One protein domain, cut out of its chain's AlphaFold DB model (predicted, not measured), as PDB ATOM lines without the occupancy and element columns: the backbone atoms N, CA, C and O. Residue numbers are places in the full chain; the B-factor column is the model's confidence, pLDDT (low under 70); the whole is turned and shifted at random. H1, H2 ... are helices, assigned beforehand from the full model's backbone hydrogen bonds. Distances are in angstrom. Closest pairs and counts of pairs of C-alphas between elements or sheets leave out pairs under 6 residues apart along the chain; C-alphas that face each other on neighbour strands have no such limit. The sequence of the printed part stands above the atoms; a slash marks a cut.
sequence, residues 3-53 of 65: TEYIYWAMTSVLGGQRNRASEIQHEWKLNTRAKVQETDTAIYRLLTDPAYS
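Overview. This is residues 3 to 53 of the 65 residues of an uncharacterized protein of Gemmatimonadetes bacterium (UniProt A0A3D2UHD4). Three helices make the core: H1 stands crosswise with its later part on H3 and H4, which fold back on each other through a tight turn. The stretch of residues 14 to 32 loops out from this core to one end of the long axis, with little H2 touching no other helix; residues 49 to 53 reach the other end. The 51 printed residues have four named helices, H1 to H4 in chain order, and no named strand: the class is all helix. The whole is compact, with a radius of gyration of the C-alphas of 10.4 A, yet elongated, spanning 34 by 21 by 15 A.

Along the chain. H1, residues 3 to 13, is longest at 15.3 A, from C-alpha 3 at (48.585, -13.789, 22.667). H3 is residues 33 to 39, 10.1 A; H4 is residues 41 to 48, 10.4 A, ending at C-alpha 48 (46.571, -30.398, 22.632). H2 is residues 21 to 24, 5.3 A.

Arrangement. H1 touches H3, closest C-alphas Val 13 and Arg 33, 4.0 A, at a steep tilt of 65 degrees, opposite ways. H1 touches H4, closest C-alphas Met 10 and Leu 47, 6.6 A, about perpendicular at 81 degrees. H3 and H4 only just touch, only at the corner, with 3 pairs of C-alphas within 8 A, the closest Gln 37 and Tyr 44, 5.5 A; their shallow tilt of 32 degrees, opposite ways, is only just short of steep. H2 is apart from H1, H3 and H4. In H1, H3 and H4 every O i to N i+4 pair is within hydrogen-bond range; H2 is too short for one.

Size, cuts and confidence. The farthest C-alphas, Ser 22 and Ala 51, are 34.1 A apart. The printed part has no cut and no long link, and no printed residue is under 70 in pLDDT.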
ATOM      1  N   THR A   3      48.668 -13.373  21.255       95.44
ATOM      2  CA  THR A   3      48.585 -13.789  22.667       95.44
ATOM      3  C   THR A   3      47.146 -13.973  23.146       95.44
ATOM      4  O   THR A   3      46.821 -14.961  23.796       95.44
ATOM      5  N   GLU A   4      46.270 -13.035  22.798       96.56
ATOM      6  CA  GLU A   4      44.862 -13.050  23.193       96.56
ATOM      7  C   GLU A   4      44.090 -14.189  22.517       96.56
ATOM      8  O   GLU A   4      43.289 -14.864  23.154       96.56
ATOM      9  N   TYR A   5      44.392 -14.462  21.247       97.62
ATOM     10  CA  TYR A   5      43.827 -15.603  20.533       97.62
ATOM     11  C   TYR A   5      44.231 -16.938  21.180       97.62
ATOM     12  O   TYR A   5      43.368 -17.784  21.420       97.62
ATOM     13  N   ILE A   6      45.512 -17.104  21.540       97.75
ATOM     14  CA  ILE A   6      45.981 -18.291  22.275       97.75
ATOM     15  C   ILE A   6      45.269 -18.398  23.626       97.75
ATOM     16  O   ILE A   6      44.797 -19.477  23.971       97.75
ATOM     17  N   TYR A   7      45.134 -17.298  24.372       97.44
ATOM     18  CA  TYR A   7      44.396 -17.280  25.638       97.44
ATOM     19  C   TYR A   7      42.941 -17.743  25.466       97.44
ATOM     20  O   TYR A   7      42.485 -18.638  26.186       97.44
ATOM     21  N   TRP A   8      42.217 -17.177  24.498       98.12
ATOM     22  CA  TRP A   8      40.823 -17.526  24.240       98.12
ATOM     23  C   TRP A   8      40.659 -18.990  23.827       98.12
ATOM     24  O   TRP A   8      39.801 -19.689  24.374       98.12
ATOM     25  N   ALA A   9      41.506 -19.479  22.920       98.44
ATOM     26  CA  ALA A   9      41.489 -20.870  22.482       98.44
ATOM     27  C   ALA A   9      41.845 -21.827  23.629       98.44
ATOM     28  O   ALA A   9      41.075 -22.745  23.918       98.44
ATOM     29  N   MET A  10      42.944 -21.572  24.343       98.56
ATOM     30  CA  MET A  10      43.432 -22.433  25.423       98.56
ATOM     31  C   MET A  10      42.421 -22.540  26.562       98.56
ATOM     32  O   MET A  10      42.019 -23.636  26.950       98.56
ATOM     33  N   THR A  11      41.929 -21.405  27.061       98.25
ATOM     34  CA  THR A  11      40.941 -21.408  28.149       98.25
ATOM     35  C   THR A  11      39.607 -22.020  27.724       98.25
ATOM     36  O   THR A  11      38.928 -22.622  28.554       98.25
ATOM     37  N   SER A  12      39.231 -21.951  26.444       98.56
ATOM     38  CA  SER A  12      38.040 -22.641  25.927       98.56
ATOM     39  C   SER A  12      38.232 -24.158  25.840       98.56
ATOM     40  O   SER A  12      37.336 -24.907  26.238       98.56
ATOM     41  N   VAL A  13      39.407 -24.618  25.388       98.69
ATOM     42  CA  VAL A  13      39.791 -26.043  25.358       98.69
ATOM     43  C   VAL A  13      39.806 -26.653  26.761       98.69
ATOM     44  O   VAL A  13      39.341 -27.783  26.936       98.69
ATOM     45  N   LEU A  14      40.267 -25.889  27.756       98.62
ATOM     46  CA  LEU A  14      40.274 -26.275  29.172       98.62
ATOM     47  C   LEU A  14      38.928 -26.058  29.885       98.62
ATOM     48  O   LEU A  14      38.771 -26.423  31.045       98.62
ATOM     49  N   GLY A  15      37.930 -25.487  29.202       98.25
ATOM     50  CA  GLY A  15      36.566 -25.338  29.715       98.25
ATOM     51  C   GLY A  15      36.290 -24.076  30.541       98.25
ATOM     52  O   GLY A  15      35.153 -23.889  30.971       98.25
ATOM     53  N   GLY A  16      37.263 -23.176  30.700       97.81
ATOM     54  CA  GLY A  16      37.130 -21.935  31.473       97.81
ATOM     55  C   GLY A  16      36.122 -20.935  30.896       97.81
ATOM     56  O   GLY A  16      35.607 -20.092  31.623       97.81
ATOM     57  N   GLN A  17      35.782 -21.050  29.609       98.12
ATOM     58  CA  GLN A  17      34.833 -20.151  28.934       98.12
ATOM     59  C   GLN A  17      33.426 -20.751  28.739       98.12
ATOM     60  O   GLN A  17      32.545 -20.100  28.166       98.12
ATOM     61  N   ARG A  18      33.170 -21.982  29.217       97.88
ATOM     62  CA  ARG A  18      31.954 -22.753  28.880       97.88
ATOM     63  C   ARG A  18      30.650 -21.994  29.149       97.88
ATOM     64  O   ARG A  18      29.746 -22.045  28.321       97.88
ATOM     65  N   ASN A  19      30.579 -21.265  30.261       97.69
ATOM     66  CA  ASN A  19      29.360 -20.595  30.726       97.69
ATOM     67  C   ASN A  19      29.345 -19.083  30.450       97.69
ATOM     68  O   ASN A  19      28.501 -18.379  30.986       97.69
ATOM     69  N   ARG A  20      30.271 -18.578  29.626       97.12
ATOM     70  CA  ARG A  20      30.471 -17.134  29.414       97.12
ATOM     71  C   ARG A  20      29.979 -16.620  28.066       97.12
ATOM     72  O   ARG A  20      30.194 -15.459  27.739       97.12
ATOM     73  N   ALA A  21      29.317 -17.464  27.269       97.12
ATOM     74  CA  ALA A  21      28.914 -17.128  25.902       97.12
ATOM     75  C   ALA A  21      28.134 -15.805  25.806       97.12
ATOM     76  O   ALA A  21      28.429 -15.004  24.929       97.12
ATOM     77  N   SER A  22      27.195 -15.539  26.721       98.06
ATOM     78  CA  SER A  22      26.413 -14.293  26.731       98.06
ATOM     79  C   SER A  22      27.267 -13.035  26.892       98.06
ATOM     80  O   SER A  22      26.911 -11.993  26.353       98.06
ATOM     81  N   GLU A  23      28.391 -13.134  27.603       97.94
ATOM     82  CA  GLU A  23      29.324 -12.029  27.824       97.94
ATOM     83  C   GLU A  23      30.300 -11.892  26.654       97.94
ATOM     84  O   GLU A  23      30.517 -10.793  26.160       97.94
ATOM     85  N   ILE A  24      30.881 -13.004  26.191       97.69
ATOM     86  CA  ILE A  24      32.083 -12.966  25.343       97.69
ATOM     87  C   ILE A  24      31.813 -13.208  23.855       97.69
ATOM     88  O   ILE A  24      32.710 -13.008  23.050       97.69
ATOM     89  N   GLN A  25      30.614 -13.642  23.446       97.06
ATOM     90  CA  GLN A  25      30.362 -14.091  22.060       97.06
ATOM     91  C   GLN A  25      30.588 -13.032  20.972       97.06
ATOM     92  O   GLN A  25      30.737 -13.381  19.799       97.06
ATOM     93  N   HIS A  26      30.569 -11.754  21.346       97.00
ATOM     94  CA  HIS A  26      30.846 -10.647  20.439       97.00
ATOM     95  C   HIS A  26      32.342 -10.538  20.091       97.00
ATOM     96  O   HIS A  26      32.675 -10.015  19.032       97.00
ATOM     97  N   GLU A  27      33.216 -11.114  20.922       96.75
ATOM     98  CA  GLU A  27      34.668 -11.191  20.725       96.75
ATOM     99  C   GLU A  27      35.122 -12.621  20.382       96.75
ATOM    100  O   GLU A  27      35.914 -12.833  19.464       96.75
ATOM    101  N   TRP A  28      34.587 -13.627  21.083       97.75
ATOM    102  CA  TRP A  28      34.998 -15.025  20.983       97.75
ATOM    103  C   TRP A  28      33.814 -16.002  21.007       97.75
ATOM    104  O   TRP A  28      33.177 -16.244  22.034       97.75
ATOM    105  N   LYS A  29      33.535 -16.635  19.863       98.12
ATOM    106  CA  LYS A  29      32.398 -17.566  19.701       98.12
ATOM    107  C   LYS A  29      32.707 -19.008  20.111       98.12
ATOM    108  O   LYS A  29      31.783 -19.764  20.429       98.12
ATOM    109  N   LEU A  30      33.982 -19.402  20.104       98.56
ATOM    110  CA  LEU A  30      34.428 -20.783  20.331       98.56
ATOM    111  C   LEU A  30      34.640 -21.072  21.823       98.56
ATOM    112  O   LEU A  30      35.671 -21.584  22.236       98.56
ATOM    113  N   ASN A  31      33.662 -20.724  22.655       98.44
ATOM    114  CA  ASN A  31      33.785 -20.713  24.115       98.44
ATOM    115  C   ASN A  31      33.802 -22.108  24.787       98.44
ATOM    116  O   ASN A  31      33.744 -22.212  26.011       98.44
ATOM    117  N   THR A  32      33.838 -23.195  24.012       98.69
ATOM    118  CA  THR A  32      33.874 -24.574  24.517       98.69
ATOM    119  C   THR A  32      34.897 -25.398  23.752       98.69
ATOM    120  O   THR A  32      35.150 -25.147  22.573       98.69
ATOM    121  N   ARG A  33      35.427 -26.447  24.393       98.62
ATOM    122  CA  ARG A  33      36.334 -27.407  23.753       98.62
ATOM    123  C   ARG A  33      35.784 -27.949  22.434       98.62
ATOM    124  O   ARG A  33      36.507 -27.942  21.449       98.62
ATOM    125  N   ALA A  34      34.517 -28.368  22.419       98.75
ATOM    126  CA  ALA A  34      33.870 -28.914  21.226       98.75
ATOM    127  C   ALA A  34      33.864 -27.901  20.073       98.75
ATOM    128  O   ALA A  34      34.318 -28.218  18.981       98.75
ATOM    129  N   LYS A  35      33.481 -26.644  20.337       98.69
ATOM    130  CA  LYS A  35      33.482 -25.595  19.308       98.69
ATOM    131  C   LYS A  35      34.879 -25.332  18.743       98.69
ATOM    132  O   LYS A  35      35.012 -25.171  17.533       98.69
ATOM    133  N   VAL A  36      35.911 -25.298  19.595       98.75
ATOM    134  CA  VAL A  36      37.305 -25.140  19.141       98.75
ATOM    135  C   VAL A  36      37.726 -26.345  18.300       98.75
ATOM    136  O   VAL A  36      38.210 -26.163  17.192       98.75
ATOM    137  N   GLN A  37      37.480 -27.564  18.779       98.69
ATOM    138  CA  GLN A  37      37.836 -28.802  18.084       98.69
ATOM    139  C   GLN A  37      37.151 -28.941  16.717       98.69
ATOM    140  O   GLN A  37      37.777 -29.414  15.772       98.69
ATOM    141  N   GLU A  38      35.882 -28.551  16.610       98.69
ATOM    142  CA  GLU A  38      35.078 -28.683  15.390       98.69
ATOM    143  C   GLU A  38      35.351 -27.570  14.371       98.69
ATOM    144  O   GLU A  38      35.285 -27.817  13.170       98.69
ATOM    145  N   THR A  39      35.659 -26.352  14.829       98.56
ATOM    146  CA  THR A  39      35.798 -25.180  13.943       98.56
ATOM    147  C   THR A  39      37.257 -24.850  13.645       98.56
ATOM    148  O   THR A  39      37.621 -24.629  12.493       98.56
ATOM    149  N   ASP A  40      38.105 -24.830  14.672       98.50
ATOM    150  CA  ASP A  40      39.506 -24.423  14.578       98.50
ATOM    151  C   ASP A  40      40.423 -25.612  14.892       98.50
ATOM    152  O   ASP A  40      41.066 -25.740  15.937       98.50
ATOM    153  N   THR A  41      40.433 -26.556  13.956       98.62
ATOM    154  CA  THR A  41      41.168 -27.818  14.111       98.62
ATOM    155  C   THR A  41      42.679 -27.612  14.235       98.62
ATOM    156  O   THR A  41      43.347 -28.414  14.887       98.62
ATOM    157  N   ALA A  42      43.228 -26.550  13.635       98.56
ATOM    158  CA  ALA A  42      44.653 -26.250  13.682       98.56
ATOM    159  C   ALA A  42      45.083 -25.793  15.082       98.56
ATOM    160  O   ALA A  42      46.023 -26.368  15.633       98.56
ATOM    161  N   ILE A  43      44.369 -24.832  15.689       98.50
ATOM    162  CA  ILE A  43      44.696 -24.395  17.052       98.50
ATOM    163  C   ILE A  43      44.421 -25.497  18.068       98.50
ATOM    164  O   ILE A  43      45.216 -25.694  18.979       98.50
ATOM    165  N   TYR A  44      43.347 -26.275  17.886       98.75
ATOM    166  CA  TYR A  44      43.067 -27.409  18.758       98.75
ATOM    167  C   TYR A  44      44.217 -28.419  18.742       98.75
ATOM    168  O   TYR A  44      44.693 -28.811  19.804       98.75
ATOM    169  N   ARG A  45      44.696 -28.808  17.551       98.62
ATOM    170  CA  ARG A  45      45.849 -29.709  17.412       98.62
ATOM    171  C   ARG A  45      47.088 -29.130  18.084       98.62
ATOM    172  O   ARG A  45      47.679 -29.822  18.892       98.62
ATOM    173  N   LEU A  46      47.425 -27.866  17.823       98.31
ATOM    174  CA  LEU A  46      48.585 -27.216  18.438       98.31
ATOM    175  C   LEU A  46      48.513 -27.208  19.975       98.31
ATOM    176  O   LEU A  46      49.480 -27.566  20.635       98.31
ATOM    177  N   LEU A  47      47.372 -26.807  20.543       98.38
ATOM    178  CA  LEU A  47      47.200 -26.643  21.992       98.38
ATOM    179  C   LEU A  47      47.024 -27.964  22.751       98.38
ATOM    180  O   LEU A  47      47.127 -27.979  23.974       98.38
ATOM    181  N   THR A  48      46.722 -29.056  22.045       98.19
ATOM    182  CA  THR A  48      46.571 -30.398  22.632       98.19
ATOM    183  C   THR A  48      47.714 -31.342  22.275       98.19
ATOM    184  O   THR A  48      47.697 -32.497  22.698       98.19
ATOM    185  N   ASP A  49      48.702 -30.872  21.513       98.38
ATOM    186  CA  ASP A  49      49.871 -31.663  21.156       98.38
ATOM    187  C   ASP A  49      50.862 -31.689  22.339       98.38
ATOM    188  O   ASP A  49      51.374 -30.636  22.747       98.38
ATOM    189  N   PRO A  50      51.150 -32.880  22.901       96.75
ATOM    190  CA  PRO A  50      52.028 -33.017  24.060       96.75
ATOM    191  C   PRO A  50      53.468 -32.563  23.780       96.75
ATOM    192  O   PRO A  50      54.194 -32.252  24.724       96.75
ATOM    193  N   ALA A  51      53.892 -32.463  22.513       98.19
ATOM    194  CA  ALA A  51      55.227 -31.994  22.149       98.19
ATOM    195  C   ALA A  51      55.501 -30.544  22.590       98.19
ATOM    196  O   ALA A  51      56.657 -30.185  22.814       98.19
ATOM    197  N   TYR A  52      54.460 -29.719  22.745       96.56
ATOM    198  CA  TYR A  52      54.599 -28.295  23.082       96.56
ATOM    199  C   TYR A  52      54.338 -27.969  24.557       96.56
ATOM    200  O   TYR A  52      54.475 -26.812  24.946       96.56
ATOM    201  N   SER A  53      54.004 -28.964  25.391       96.25
ATOM    202  CA  SER A  53      53.837 -28.797  26.848       96.25
ATOM    203  C   SER A  53      52.868 -27.670  27.255       96.25
ATOM    204  O   SER A  53      53.114 -26.943  28.222       96.25
TER     205      SER A  53